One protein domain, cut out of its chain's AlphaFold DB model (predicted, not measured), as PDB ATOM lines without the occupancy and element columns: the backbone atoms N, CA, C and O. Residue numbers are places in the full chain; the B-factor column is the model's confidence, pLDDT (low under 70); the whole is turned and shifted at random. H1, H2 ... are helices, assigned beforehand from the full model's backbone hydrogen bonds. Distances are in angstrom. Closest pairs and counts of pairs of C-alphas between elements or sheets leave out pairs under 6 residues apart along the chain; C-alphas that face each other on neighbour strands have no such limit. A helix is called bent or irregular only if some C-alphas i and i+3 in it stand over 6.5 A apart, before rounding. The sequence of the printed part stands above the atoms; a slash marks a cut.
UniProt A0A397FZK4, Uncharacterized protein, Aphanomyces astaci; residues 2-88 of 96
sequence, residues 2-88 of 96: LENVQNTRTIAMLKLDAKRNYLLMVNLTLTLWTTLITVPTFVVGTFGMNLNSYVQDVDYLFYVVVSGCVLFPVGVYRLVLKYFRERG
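What this domain is: This is residues 2 to 88 of the 96 residues of an uncharacterized protein of Aphanomyces astaci (UniProt A0A397FZK4). Picture a long helical hairpin with unequal legs: H1 is one very long helix, the chain turns through a loop of residues 48 to 60 at one end, and the shorter H2 folds back beside the far part of H1. Residues 2 to 28 of H1 stick out beyond the hairpin as a bare arm, and residues 81 to 88, of which 81 to 86 belong to H2, also stand free. The printed part has 87 residues with two named helices, H1 then H2, and no named strand, and its class is all helix. It is extended, with a radius of gyration of the C-alphas of 22.8 A, and spans 80 by 29 by 11 A, a rod in outline.

Where its parts are: Find C-alpha 2 at (56.093, 47.261, -15.837); from there H1, residues 2 to 47, runs 68.0 A to C-alpha 47 at (0.980, 12.636, 3.845). After the link, H2, residues 61 to 86, runs 36.7 A from its first to its last C-alpha and ends at C-alpha 86 at (18.327, 28.423, -25.238). Look near residue 70 for a kink of 26 degrees in H2. Neither helix is bent or irregular, but only just: C-alphas 36 and 39 are 6.1 A apart, and C-alphas 70 and 73 are 6.2 A apart.

How they stand to each other: H1 and H2 form a helical hairpin and run opposite ways at a shallow tilt of 21 degrees. They touch through residues 36 to 43 of H1 and 69 to 77 of H2 alone; their closest C-alphas, those of Pro 40 and Cys 69, are 4.9 A apart. Along the backbones, 40 of 42 O i to N i+4 pairs in H1 and 20 of 22 in H2 are within hydrogen-bond range.

The domain as a whole: Look to Leu 2 and Asp 57 for the two C-alphas farthest apart, 79.8 A. The printed part has no cut, and the link from H1 to H2 is long, with 13 residues. The mean pLDDT of the printed part is 88.6, and residue 53 is under 70.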
ATOM      1  N   LEU A   2      57.403  46.977 -16.447       75.12
ATOM      2  CA  LEU A   2      56.093  47.261 -15.837       75.12
ATOM      3  C   LEU A   2      54.921  46.563 -16.562       75.12
ATOM      4  O   LEU A   2      54.050  45.995 -15.908       75.12
ATOM      5  N   GLU A   3      54.958  46.512 -17.898       77.81
ATOM      6  CA  GLU A   3      53.958  45.812 -18.725       77.81
ATOM      7  C   GLU A   3      53.887  44.308 -18.434       77.81
ATOM      8  O   GLU A   3      52.800  43.759 -18.307       77.81
ATOM      9  N   ASN A   4      55.024  43.633 -18.233       82.12
ATOM     10  CA  ASN A   4      55.038  42.197 -17.924       82.12
ATOM     11  C   ASN A   4      54.372  41.904 -16.570       82.12
ATOM     12  O   ASN A   4      53.664  40.906 -16.419       82.12
ATOM     13  N   VAL A   5      54.558  42.796 -15.592       84.50
ATOM     14  CA  VAL A   5      53.918  42.695 -14.272       84.50
ATOM     15  C   VAL A   5      52.412  42.942 -14.383       84.50
ATOM     16  O   VAL A   5      51.631  42.200 -13.789       84.50
ATOM     17  N   GLN A   6      51.989  43.941 -15.162       87.75
ATOM     18  CA  GLN A   6      50.569  44.207 -15.405       87.75
ATOM     19  C   GLN A   6      49.892  43.061 -16.170       87.75
ATOM     20  O   GLN A   6      48.851  42.581 -15.730       87.75
ATOM     21  N   ASN A   7      50.526  42.537 -17.220       87.50
ATOM     22  CA  ASN A   7      50.034  41.386 -17.981       87.50
ATOM     23  C   ASN A   7      49.866  40.148 -17.091       87.50
ATOM     24  O   ASN A   7      48.835  39.478 -17.141       87.50
ATOM     25  N   THR A   8      50.833  39.881 -16.208       91.31
ATOM     26  CA  THR A   8      50.747  38.766 -15.249       91.31
ATOM     27  C   THR A   8      49.587  38.962 -14.266       91.31
ATOM     28  O   THR A   8      48.835  38.021 -14.011       91.31
ATOM     29  N   ARG A   9      49.390  40.182 -13.742       91.12
ATOM     30  CA  ARG A   9      48.257  40.496 -12.853       91.12
ATOM     31  C   ARG A   9      46.916  40.290 -13.553       91.12
ATOM     32  O   ARG A   9      46.038  39.658 -12.975       91.12
ATOM     33  N   THR A  10      46.777  40.748 -14.795       91.00
ATOM     34  CA  THR A  10      45.560  40.550 -15.593       91.00
ATOM     35  C   THR A  10      45.267  39.065 -15.798       91.00
ATOM     36  O   THR A  10      44.144  38.628 -15.565       91.00
ATOM     37  N   ILE A  11      46.274  38.255 -16.138       92.44
ATOM     38  CA  ILE A  11      46.105  36.800 -16.287       92.44
ATOM     39  C   ILE A  11      45.675  36.150 -14.964       92.44
ATOM     40  O   ILE A  11      44.796  35.287 -14.957       92.44
ATOM     41  N   ALA A  12      46.276  36.544 -13.839       93.31
ATOM     42  CA  ALA A  12      45.914  36.014 -12.527       93.31
ATOM     43  C   ALA A  12      44.467  36.369 -12.139       93.31
ATOM     44  O   ALA A  12      43.732  35.497 -11.676       93.31
ATOM     45  N   MET A  13      44.040  37.612 -12.390       94.50
ATOM     46  CA  MET A  13      42.663  38.062 -12.159       94.50
ATOM     47  C   MET A  13      41.666  37.285 -13.020       94.50
ATOM     48  O   MET A  13      40.704  36.741 -12.487       94.50
ATOM     49  N   LEU A  14      41.950  37.110 -14.316       92.81
ATOM     50  CA  LEU A  14      41.103  36.313 -15.209       92.81
ATOM     51  C   LEU A  14      40.949  34.861 -14.725       92.81
ATOM     52  O   LEU A  14      39.856  34.298 -14.784       92.81
ATOM     53  N   LYS A  15      42.021  34.248 -14.199       91.81
ATOM     54  CA  LYS A  15      41.950  32.903 -13.600       91.81
ATOM     55  C   LYS A  15      41.084  32.876 -12.340       91.81
ATOM     56  O   LYS A  15      40.334  31.920 -12.144       91.81
ATOM     57  N   LEU A  16      41.186  33.892 -11.486       94.44
ATOM     58  CA  LEU A  16      40.379  33.991 -10.271       94.44
ATOM     59  C   LEU A  16      38.892  34.192 -10.600       94.44
ATOM     60  O   LEU A  16      38.041  33.517 -10.019       94.44
ATOM     61  N   ASP A  17      38.582  35.040 -11.576       94.00
ATOM     62  CA  ASP A  17      37.213  35.260 -12.042       94.00
ATOM     63  C   ASP A  17      36.624  33.988 -12.663       94.00
ATOM     64  O   ASP A  17      35.483  33.623 -12.372       94.00
ATOM     65  N   ALA A  18      37.418  33.234 -13.430       89.50
ATOM     66  CA  ALA A  18      37.005  31.931 -13.949       89.50
ATOM     67  C   ALA A  18      36.680  30.933 -12.821       89.50
ATOM     68  O   ALA A  18      35.655  30.249 -12.872       89.50
ATOM     69  N   LYS A  19      37.505  30.877 -11.764       90.31
ATOM     70  CA  LYS A  19      37.247  30.052 -10.568       90.31
ATOM     71  C   LYS A  19      35.951  30.456  -9.871       90.31
ATOM     72  O   LYS A  19      35.146  29.591  -9.530       90.31
ATOM     73  N   ARG A  20      35.730  31.758  -9.682       93.62
ATOM     74  CA  ARG A  20      34.509  32.289  -9.067       93.62
ATOM     75  C   ARG A  20      33.271  31.941  -9.891       93.62
ATOM     76  O   ARG A  20      32.291  31.459  -9.329       93.62
ATOM     77  N   ASN A  21      33.325  32.131 -11.207       89.31
ATOM     78  CA  ASN A  21      32.219  31.811 -12.111       89.31
ATOM     79  C   ASN A  21      31.903  30.308 -12.125       89.31
ATOM     80  O   ASN A  21      30.733  29.927 -12.136       89.31
ATOM     81  N   TYR A  22      32.925  29.451 -12.041       89.69
ATOM     82  CA  TYR A  22      32.738  28.009 -11.888       89.69
ATOM     83  C   TYR A  22      32.002  27.659 -10.586       89.69
ATOM     84  O   TYR A  22      31.012  26.928 -10.609       89.69
ATOM     85  N   LEU A  23      32.436  28.216  -9.451       91.31
ATOM     86  CA  LEU A  23      31.785  27.974  -8.161       91.31
ATOM     87  C   LEU A  23      30.343  28.497  -8.131       91.31
ATOM     88  O   LEU A  23      29.468  27.838  -7.571       91.31
ATOM     89  N   LEU A  24      30.074  29.638  -8.775       91.75
ATOM     90  CA  LEU A  24      28.720  30.173  -8.923       91.75
ATOM     91  C   LEU A  24      27.814  29.191  -9.682       91.75
ATOM     92  O   LEU A  24      26.693  28.929  -9.250       91.75
ATOM     93  N   MET A  25      28.306  28.612 -10.782       88.75
ATOM     94  CA  MET A  25      27.563  27.621 -11.567       88.75
ATOM     95  C   MET A  25      27.295  26.339 -10.767       88.75
ATOM     96  O   MET A  25      26.179  25.812 -10.792       88.75
ATOM     97  N   VAL A  26      28.290  25.850 -10.026       90.69
ATOM     98  CA  VAL A  26      28.131  24.695  -9.130       90.69
ATOM     99  C   VAL A  26      27.055  24.973  -8.081       90.69
ATOM    100  O   VAL A  26      26.120  24.185  -7.934       90.69
ATOM    101  N   ASN A  27      27.132  26.122  -7.406       92.75
ATOM    102  CA  ASN A  27      26.159  26.507  -6.388       92.75
ATOM    103  C   ASN A  27      24.739  26.627  -6.956       92.75
ATOM    104  O   ASN A  27      23.786  26.135  -6.353       92.75
ATOM    105  N   LEU A  28      24.592  27.229  -8.140       91.31
ATOM    106  CA  LEU A  28      23.308  27.331  -8.832       91.31
ATOM    107  C   LEU A  28      22.704  25.947  -9.091       91.31
ATOM    108  O   LEU A  28      21.514  25.743  -8.869       91.31
ATOM    109  N   THR A  29      23.523  24.986  -9.523       90.25
ATOM    110  CA  THR A  29      23.045  23.629  -9.810       90.25
ATOM    111  C   THR A  29      22.624  22.891  -8.545       90.25
ATOM    112  O   THR A  29      21.583  22.240  -8.539       90.25
ATOM    113  N   LEU A  30      23.406  22.999  -7.465       92.56
ATOM    114  CA  LEU A  30      23.055  22.414  -6.168       92.56
ATOM    115  C   LEU A  30      21.767  23.030  -5.618       92.56
ATOM    116  O   LEU A  30      20.865  22.306  -5.216       92.56
ATOM    117  N   THR A  31      21.647  24.356  -5.676       94.38
ATOM    118  CA  THR A  31      20.447  25.081  -5.238       94.38
ATOM    119  C   THR A  31      19.221  24.668  -6.053       94.38
ATOM    120  O   THR A  31      18.152  24.442  -5.487       94.38
ATOM    121  N   LEU A  32      19.370  24.499  -7.372       92.88
ATOM    122  CA  LEU A  32      18.308  23.986  -8.234       92.88
ATOM    123  C   LEU A  32      17.865  22.585  -7.789       92.88
ATOM    124  O   LEU A  32      16.679  22.356  -7.596       92.88
ATOM    125  N   TRP A  33      18.794  21.656  -7.563       93.50
ATOM    126  CA  TRP A  33      18.441  20.317  -7.083       93.50
ATOM    127  C   TRP A  33      17.749  20.336  -5.720       93.50
ATOM    128  O   TRP A  33      16.707  19.704  -5.563       93.50
ATOM    129  N   THR A  34      18.283  21.088  -4.757       95.69
ATOM    130  CA  THR A  34      17.695  21.196  -3.419       95.69
ATOM    131  C   THR A  34      16.268  21.732  -3.492       95.69
ATOM    132  O   THR A  34      15.360  21.103  -2.959       95.69
ATOM    133  N   THR A  35      16.046  22.836  -4.212       94.69
ATOM    134  CA  THR A  35      14.710  23.442  -4.359       94.69
ATOM    135  C   THR A  35      13.707  22.511  -5.039       94.69
ATOM    136  O   THR A  35      12.557  22.435  -4.608       94.69
ATOM    137  N   LEU A  36      14.140  21.751  -6.051       95.00
ATOM    138  CA  LEU A  36      13.295  20.766  -6.726       95.00
ATOM    139  C   LEU A  36      12.882  19.608  -5.815       95.00
ATOM    140  O   LEU A  36      11.762  19.123  -5.938       95.00
ATOM    141  N   ILE A  37      13.762  19.174  -4.911       95.25
ATOM    142  CA  ILE A  37      13.498  18.073  -3.974       95.25
ATOM    143  C   ILE A  37      12.657  18.543  -2.778       95.25
ATOM    144  O   ILE A  37      11.838  17.779  -2.272       95.25
ATOM    145  N   THR A  38      12.794  19.800  -2.340       96.56
ATOM    146  CA  THR A  38      12.037  20.343  -1.198       96.56
ATOM    147  C   THR A  38      10.523  20.215  -1.372       96.56
ATOM    148  O   THR A  38       9.829  19.898  -0.409       96.56
ATOM    149  N   VAL A  39      10.001  20.420  -2.585       94.75
ATOM    150  CA  VAL A  39       8.553  20.374  -2.850       94.75
ATOM    151  C   VAL A  39       7.978  18.958  -2.646       94.75
ATOM    152  O   VAL A  39       7.075  18.815  -1.822       94.75
ATOM    153  N   PRO A  40       8.501  17.892  -3.287       94.38
ATOM    154  CA  PRO A  40       8.115  16.517  -2.970       94.38
ATOM    155  C   PRO A  40       8.306  16.140  -1.501       94.38
ATOM    156  O   PRO A  40       7.440  15.480  -0.937       94.38
ATOM    157  N   THR A  41       9.401  16.567  -0.864       94.44
ATOM    158  CA  THR A  41       9.644  16.280   0.560       94.44
ATOM    159  C   THR A  41       8.556  16.879   1.447       94.44
ATOM    160  O   THR A  41       8.108  16.223   2.383       94.44
ATOM    161  N   PHE A  42       8.093  18.093   1.139       93.44
ATOM    162  CA  PHE A  42       6.967  18.705   1.839       93.44
ATOM    163  C   PHE A  42       5.681  17.893   1.651       93.44
ATOM    164  O   PHE A  42       5.021  17.579   2.637       93.44
ATOM    165  N   VAL A  43       5.364  17.493   0.415       90.94
ATOM    166  CA  VAL A  43       4.177  16.675   0.114       90.94
ATOM    167  C   VAL A  43       4.238  15.336   0.851       90.94
ATOM    168  O   VAL A  43       3.325  14.990   1.587       90.94
ATOM    169  N   VAL A  44       5.332  14.586   0.733       89.88
ATOM    170  CA  VAL A  44       5.492  13.309   1.450       89.88
ATOM    171  C   VAL A  44       5.417  13.515   2.964       89.88
ATOM    172  O   VAL A  44       4.814  12.706   3.663       89.88
ATOM    173  N   GLY A  45       5.976  14.615   3.470       90.44
ATOM    174  CA  GLY A  45       5.917  14.977   4.881       90.44
ATOM    175  C   GLY A  45       4.494  15.193   5.388       90.44
ATOM    176  O   GLY A  45       4.175  14.695   6.461       90.44
ATOM    177  N   THR A  46       3.626  15.877   4.634       87.31
ATOM    178  CA  THR A  46       2.224  16.081   5.037       87.31
ATOM    179  C   THR A  46       1.409  14.791   4.972       87.31
ATOM    180  O   THR A  46       0.621  14.532   5.879       87.31
ATOM    181  N   PHE A  47       1.633  13.947   3.961       84.69
ATOM    182  CA  PHE A  47       0.980  12.636   3.845       84.69
ATOM    183  C   PHE A  47       1.496  11.603   4.862       84.69
ATOM    184  O   PHE A  47       0.775  10.671   5.202       84.69
ATOM    185  N   GLY A  48       2.727  11.753   5.359       82.25
ATOM    186  CA  GLY A  48       3.321  10.874   6.371       82.25
ATOM    187  C   GLY A  48       2.911  11.193   7.814       82.25
ATOM    188  O   GLY A  48       3.330  10.489   8.733       82.25
ATOM    189  N   MET A  49       2.128  12.252   8.043       85.69
ATOM    190  CA  MET A  49       1.650  12.605   9.381       85.69
ATOM    191  C   MET A  49       0.572  11.626   9.853       85.69
ATOM    192  O   MET A  49      -0.273  11.191   9.076       85.69
ATOM    193  N   ASN A  50       0.568  11.317  11.153       78.00
ATOM    194  CA  ASN A  50      -0.441  10.470  11.800       78.00
ATOM    195  C   ASN A  50      -1.766  11.241  11.980       78.00
ATOM    196  O   ASN A  50      -2.212  11.523  13.089       78.00
ATOM    197  N   LEU A  51      -2.350  11.671  10.866       75.81
ATOM    198  CA  LEU A  51      -3.630  12.358  10.795       75.81
ATOM    199  C   LEU A  51      -4.600  11.465  10.033       75.81
ATOM    200  O   LEU A  51      -4.290  10.963   8.953       75.81
ATOM    201  N   ASN A  52      -5.792  11.277  10.594       71.12
ATOM    202  CA  ASN A  52      -6.837  10.519   9.925       71.12
ATOM    203  C   ASN A  52      -7.443  11.380   8.813       71.12
ATOM    204  O   ASN A  52      -8.285  12.243   9.057       71.12
ATOM    205  N   SER A  53      -6.920  11.202   7.605       67.62
ATOM    206  CA  SER A  53      -7.226  12.060   6.465       67.62
ATOM    207  C   SER A  53      -8.139  11.370   5.439       67.62
ATOM    208  O   SER A  53      -8.499  11.999   4.450       67.62
ATOM    209  N   TYR A  54      -8.537  10.103   5.659       72.69
ATOM    210  CA  TYR A  54      -9.363   9.256   4.765       72.69
ATOM    211  C   TYR A  54      -8.859   9.122   3.305       72.69
ATOM    212  O   TYR A  54      -9.369   8.319   2.535       72.69
ATOM    213  N   VAL A  55      -7.798   9.839   2.917       71.25
ATOM    214  CA  VAL A  55      -7.096   9.726   1.623       71.25
ATOM    215  C   VAL A  55      -6.435   8.364   1.419       71.25
ATOM    216  O   VAL A  55      -6.110   8.015   0.288       71.25
ATOM    217  N   GLN A  56      -6.245   7.594   2.493       70.75
ATOM    218  CA  GLN A  56      -5.751   6.217   2.434       70.75
ATOM    219  C   GLN A  56      -6.787   5.230   1.873       70.75
ATOM    220  O   GLN A  56      -6.397   4.184   1.365       70.75
ATOM    221  N   ASP A  57      -8.078   5.567   1.949       77.12
ATOM    222  CA  ASP A  57      -9.177   4.691   1.526       77.12
ATOM    223  C   ASP A  57      -9.485   4.838   0.023       77.12
ATOM    224  O   ASP A  57     -10.333   4.134  -0.521       77.12
ATOM    225  N   VAL A  58      -8.807   5.769  -0.660       80.94
ATOM    226  CA  VAL A  58      -8.968   6.012  -2.095       80.94
ATOM    227  C   VAL A  58      -7.972   5.164  -2.878       80.94
ATOM    228  O   VAL A  58      -6.756   5.380  -2.813       80.94
ATOM    229  N   ASP A  59      -8.496   4.240  -3.681       81.38
ATOM    230  CA  ASP A  59      -7.694   3.395  -4.562       81.38
ATOM    231  C   ASP A  59      -6.771   4.232  -5.467       81.38
ATOM    232  O   ASP A  59      -7.147   5.270  -6.013       81.38
ATOM    233  N   TYR A  60      -5.535   3.759  -5.641       85.31
ATOM    234  CA  TYR A  60      -4.486   4.349  -6.488       85.31
ATOM    235  C   TYR A  60      -3.931   5.729  -6.090       85.31
ATOM    236  O   TYR A  60      -2.905   6.130  -6.648       85.31
ATOM    237  N   LEU A  61      -4.510   6.435  -5.113       86.00
ATOM    238  CA  LEU A  61      -4.085   7.792  -4.739       86.00
ATOM    239  C   LEU A  61      -2.608   7.850  -4.322       86.00
ATOM    240  O   LEU A  61      -1.874   8.744  -4.746       86.00
ATOM    241  N   PHE A  62      -2.140   6.836  -3.592       84.19
ATOM    242  CA  PHE A  62      -0.729   6.679  -3.233       84.19
ATOM    243  C   PHE A  62       0.194   6.673  -4.463       84.19
ATOM    244  O   PHE A  62       1.164   7.428  -4.524       84.19
ATOM    245  N   TYR A  63      -0.126   5.862  -5.476       88.25
ATOM    246  CA  TYR A  63       0.691   5.747  -6.686       88.25
ATOM    247  C   TYR A  63       0.699   7.043  -7.499       88.25
ATOM    248  O   TYR A  63       1.746   7.430  -8.022       88.25
ATOM    249  N   VAL A  64      -0.437   7.744  -7.567       90.69
ATOM    250  CA  VAL A  64      -0.534   9.046  -8.240       90.69
ATOM    251  C   VAL A  64       0.366  10.069  -7.553       90.69
ATOM    252  O   VAL A  64       1.192  10.688  -8.222       90.69
ATOM    253  N   VAL A  65       0.288  10.198  -6.226       90.88
ATOM    254  CA  VAL A  65       1.119  11.144  -5.463       90.88
ATOM    255  C   VAL A  65       2.606  10.814  -5.600       90.88
ATOM    256  O   VAL A  65       3.400  11.700  -5.916       90.88
ATOM    257  N   VAL A  66       2.993   9.543  -5.450       91.00
ATOM    258  CA  VAL A  66       4.391   9.106  -5.604       91.00
ATOM    259  C   VAL A  66       4.906   9.387  -7.015       91.00
ATOM    260  O   VAL A  66       5.987   9.957  -7.174       91.00
ATOM    261  N   SER A  67       4.127   9.052  -8.048       93.56
ATOM    262  CA  SER A  67       4.502   9.341  -9.435       93.56
ATOM    263  C   SER A  67       4.652  10.843  -9.684       93.56
ATOM    264  O   SER A  67       5.625  11.258 -10.309       93.56
ATOM    265  N   GLY A  68       3.763  11.673  -9.128       94.00
ATOM    266  CA  GLY A  68       3.830  13.129  -9.227       94.00
ATOM    267  C   GLY A  68       5.085  13.694  -8.564       94.00
ATOM    268  O   GLY A  68       5.796  14.496  -9.169       94.00
ATOM    269  N   CYS A  69       5.414  13.208  -7.367       93.94
ATOM    270  CA  CYS A  69       6.616  13.578  -6.623       93.94
ATOM    271  C   CYS A  69       7.919  13.218  -7.351       93.94
ATOM    272  O   CYS A  69       8.909  13.931  -7.200       93.94
ATOM    273  N   VAL A  70       7.937  12.150  -8.155       93.31
ATOM    274  CA  VAL A  70       9.111  11.760  -8.959       93.31
ATOM    275  C   VAL A  70       9.156  12.503 -10.295       93.31
ATOM    276  O   VAL A  70      10.216  12.965 -10.721       93.31
ATOM    277  N   LEU A  71       8.013  12.643 -10.969       95.44
ATOM    278  CA  LEU A  71       7.933  13.283 -12.281       95.44
ATOM    279  C   LEU A  71       8.154  14.794 -12.201       95.44
ATOM    280  O   LEU A  71       8.757  15.359 -13.112       95.44
ATOM    281  N   PHE A  72       7.718  15.448 -11.122       95.06
ATOM    282  CA  PHE A  72       7.844  16.895 -10.966       95.06
ATOM    283  C   PHE A  72       9.310  17.378 -10.986       95.06
ATOM    284  O   PHE A  72       9.640  18.172 -11.871       95.06
ATOM    285  N   PRO A  73      10.231  16.882 -10.132       94.62
ATOM    286  CA  PRO A  73      11.635  17.298 -10.165       94.62
ATOM    287  C   PRO A  73      12.288  17.029 -11.518       94.62
ATOM    288  O   PRO A  73      13.005  17.879 -12.041       94.62
ATOM    289  N   VAL A  74      12.010  15.867 -12.119       93.88
ATOM    290  CA  VAL A  74      12.578  15.476 -13.415       93.88
ATOM    291  C   VAL A  74      12.074  16.390 -14.534       93.88
ATOM    292  O   VAL A  74      12.868  16.855 -15.356       93.88
ATOM    293  N   GLY A  75      10.772  16.674 -14.565       95.44
ATOM    294  CA  GLY A  75      10.139  17.533 -15.559       95.44
ATOM    295  C   GLY A  75      10.632  18.974 -15.472       95.44
ATOM    296  O   GLY A  75      11.046  19.549 -16.481       95.44
ATOM    297  N   VAL A  76      10.673  19.538 -14.263       94.56
ATOM    298  CA  VAL A  76      11.169  20.903 -14.060       94.56
ATOM    299  C   VAL A  76      12.665  20.984 -14.359       94.56
ATOM    300  O   VAL A  76      13.084  21.902 -15.061       94.56
ATOM    301  N   TYR A  77      13.474  20.006 -13.940       92.44
ATOM    302  CA  TYR A  77      14.901  19.966 -14.278       92.44
ATOM    303  C   TYR A  77      15.129  19.968 -15.798       92.44
ATOM    304  O   TYR A  77      15.945  20.738 -16.307       92.44
ATOM    305  N   ARG A  78      14.361  19.170 -16.552       92.06
ATOM    306  CA  ARG A  78      14.408  19.146 -18.025       92.06
ATOM    307  C   ARG A  78      14.027  20.498 -18.638       92.06
ATOM    308  O   ARG A  78      14.698  20.943 -19.569       92.06
ATOM    309  N   LEU A  79      12.980  21.145 -18.125       93.25
ATOM    310  CA  LEU A  79      12.523  22.455 -18.599       93.25
ATOM    311  C   LEU A  79      13.570  23.539 -18.330       93.25
ATOM    312  O   LEU A  79      13.892  24.326 -19.217       93.25
ATOM    313  N   VAL A  80      14.164  23.526 -17.139       91.19
ATOM    314  CA  VAL A  80      15.232  24.448 -16.747       91.19
ATOM    315  C   VAL A  80      16.480  24.238 -17.607       91.19
ATOM    316  O   VAL A  80      17.038  25.209 -18.113       91.19
ATOM    317  N   LEU A  81      16.883  22.991 -17.866       87.88
ATOM    318  CA  LEU A  81      17.983  22.700 -18.790       87.88
ATOM    319  C   LEU A  81      17.700  23.194 -20.212       87.88
ATOM    320  O   LEU A  81      18.605  23.718 -20.864       87.88
ATOM    321  N   LYS A  82      16.462  23.043 -20.700       89.31
ATOM    322  CA  LYS A  82      16.056  23.566 -22.009       89.31
ATOM    323  C   LYS A  82      16.173  25.093 -22.043       89.31
ATOM    324  O   LYS A  82      16.812  25.625 -22.945       89.31
ATOM    325  N   TYR A  83      15.660  25.770 -21.020       89.12
ATOM    326  CA  TYR A  83      15.742  27.224 -20.886       89.12
ATOM    327  C   TYR A  83      17.190  27.739 -20.817       89.12
ATOM    328  O   TYR A  83      17.548  28.708 -21.486       89.12
ATOM    329  N   PHE A  84      18.066  27.071 -20.060       86.62
ATOM    330  CA  PHE A  84      19.484  27.438 -20.000       86.62
ATOM    331  C   PHE A  84      20.217  27.178 -21.318       86.62
ATOM    332  O   PHE A  84      21.058  27.988 -21.715       86.62
ATOM    333  N   ARG A  85      19.867  26.096 -22.027       83.00
ATOM    334  CA  ARG A  85      20.420  25.793 -23.352       83.00
ATOM    335  C   ARG A  85      20.037  26.854 -24.382       83.00
ATOM    336  O   ARG A  85      20.902  27.269 -25.145       83.00
ATOM    337  N   GLU A  86      18.791  27.325 -24.372       84.12
ATOM    338  CA  GLU A  86      18.327  28.423 -25.238       84.12
ATOM    339  C   GLU A  86      19.083  29.733 -24.970       84.12
ATOM    340  O   GLU A  86      19.315  30.515 -25.887       84.12
ATOM    341  N   ARG A  87      19.544  29.947 -23.732       83.12
ATOM    342  CA  ARG A  87      20.374  31.101 -23.352       83.12
ATOM    343  C   ARG A  87      21.883  30.884 -23.516       83.12
ATOM    344  O   ARG A  87      22.661  31.747 -23.121       83.12
ATOM    345  N   GLY A  88      22.312  29.748 -24.072       75.69
ATOM    346  CA  GLY A  88      23.728  29.436 -24.298       75.69
ATOM    347  C   GLY A  88      24.536  29.140 -23.027       75.69
ATOM    348  O   GLY A  88      25.762  29.048 -23.088       75.69
TER     349      GLY A  88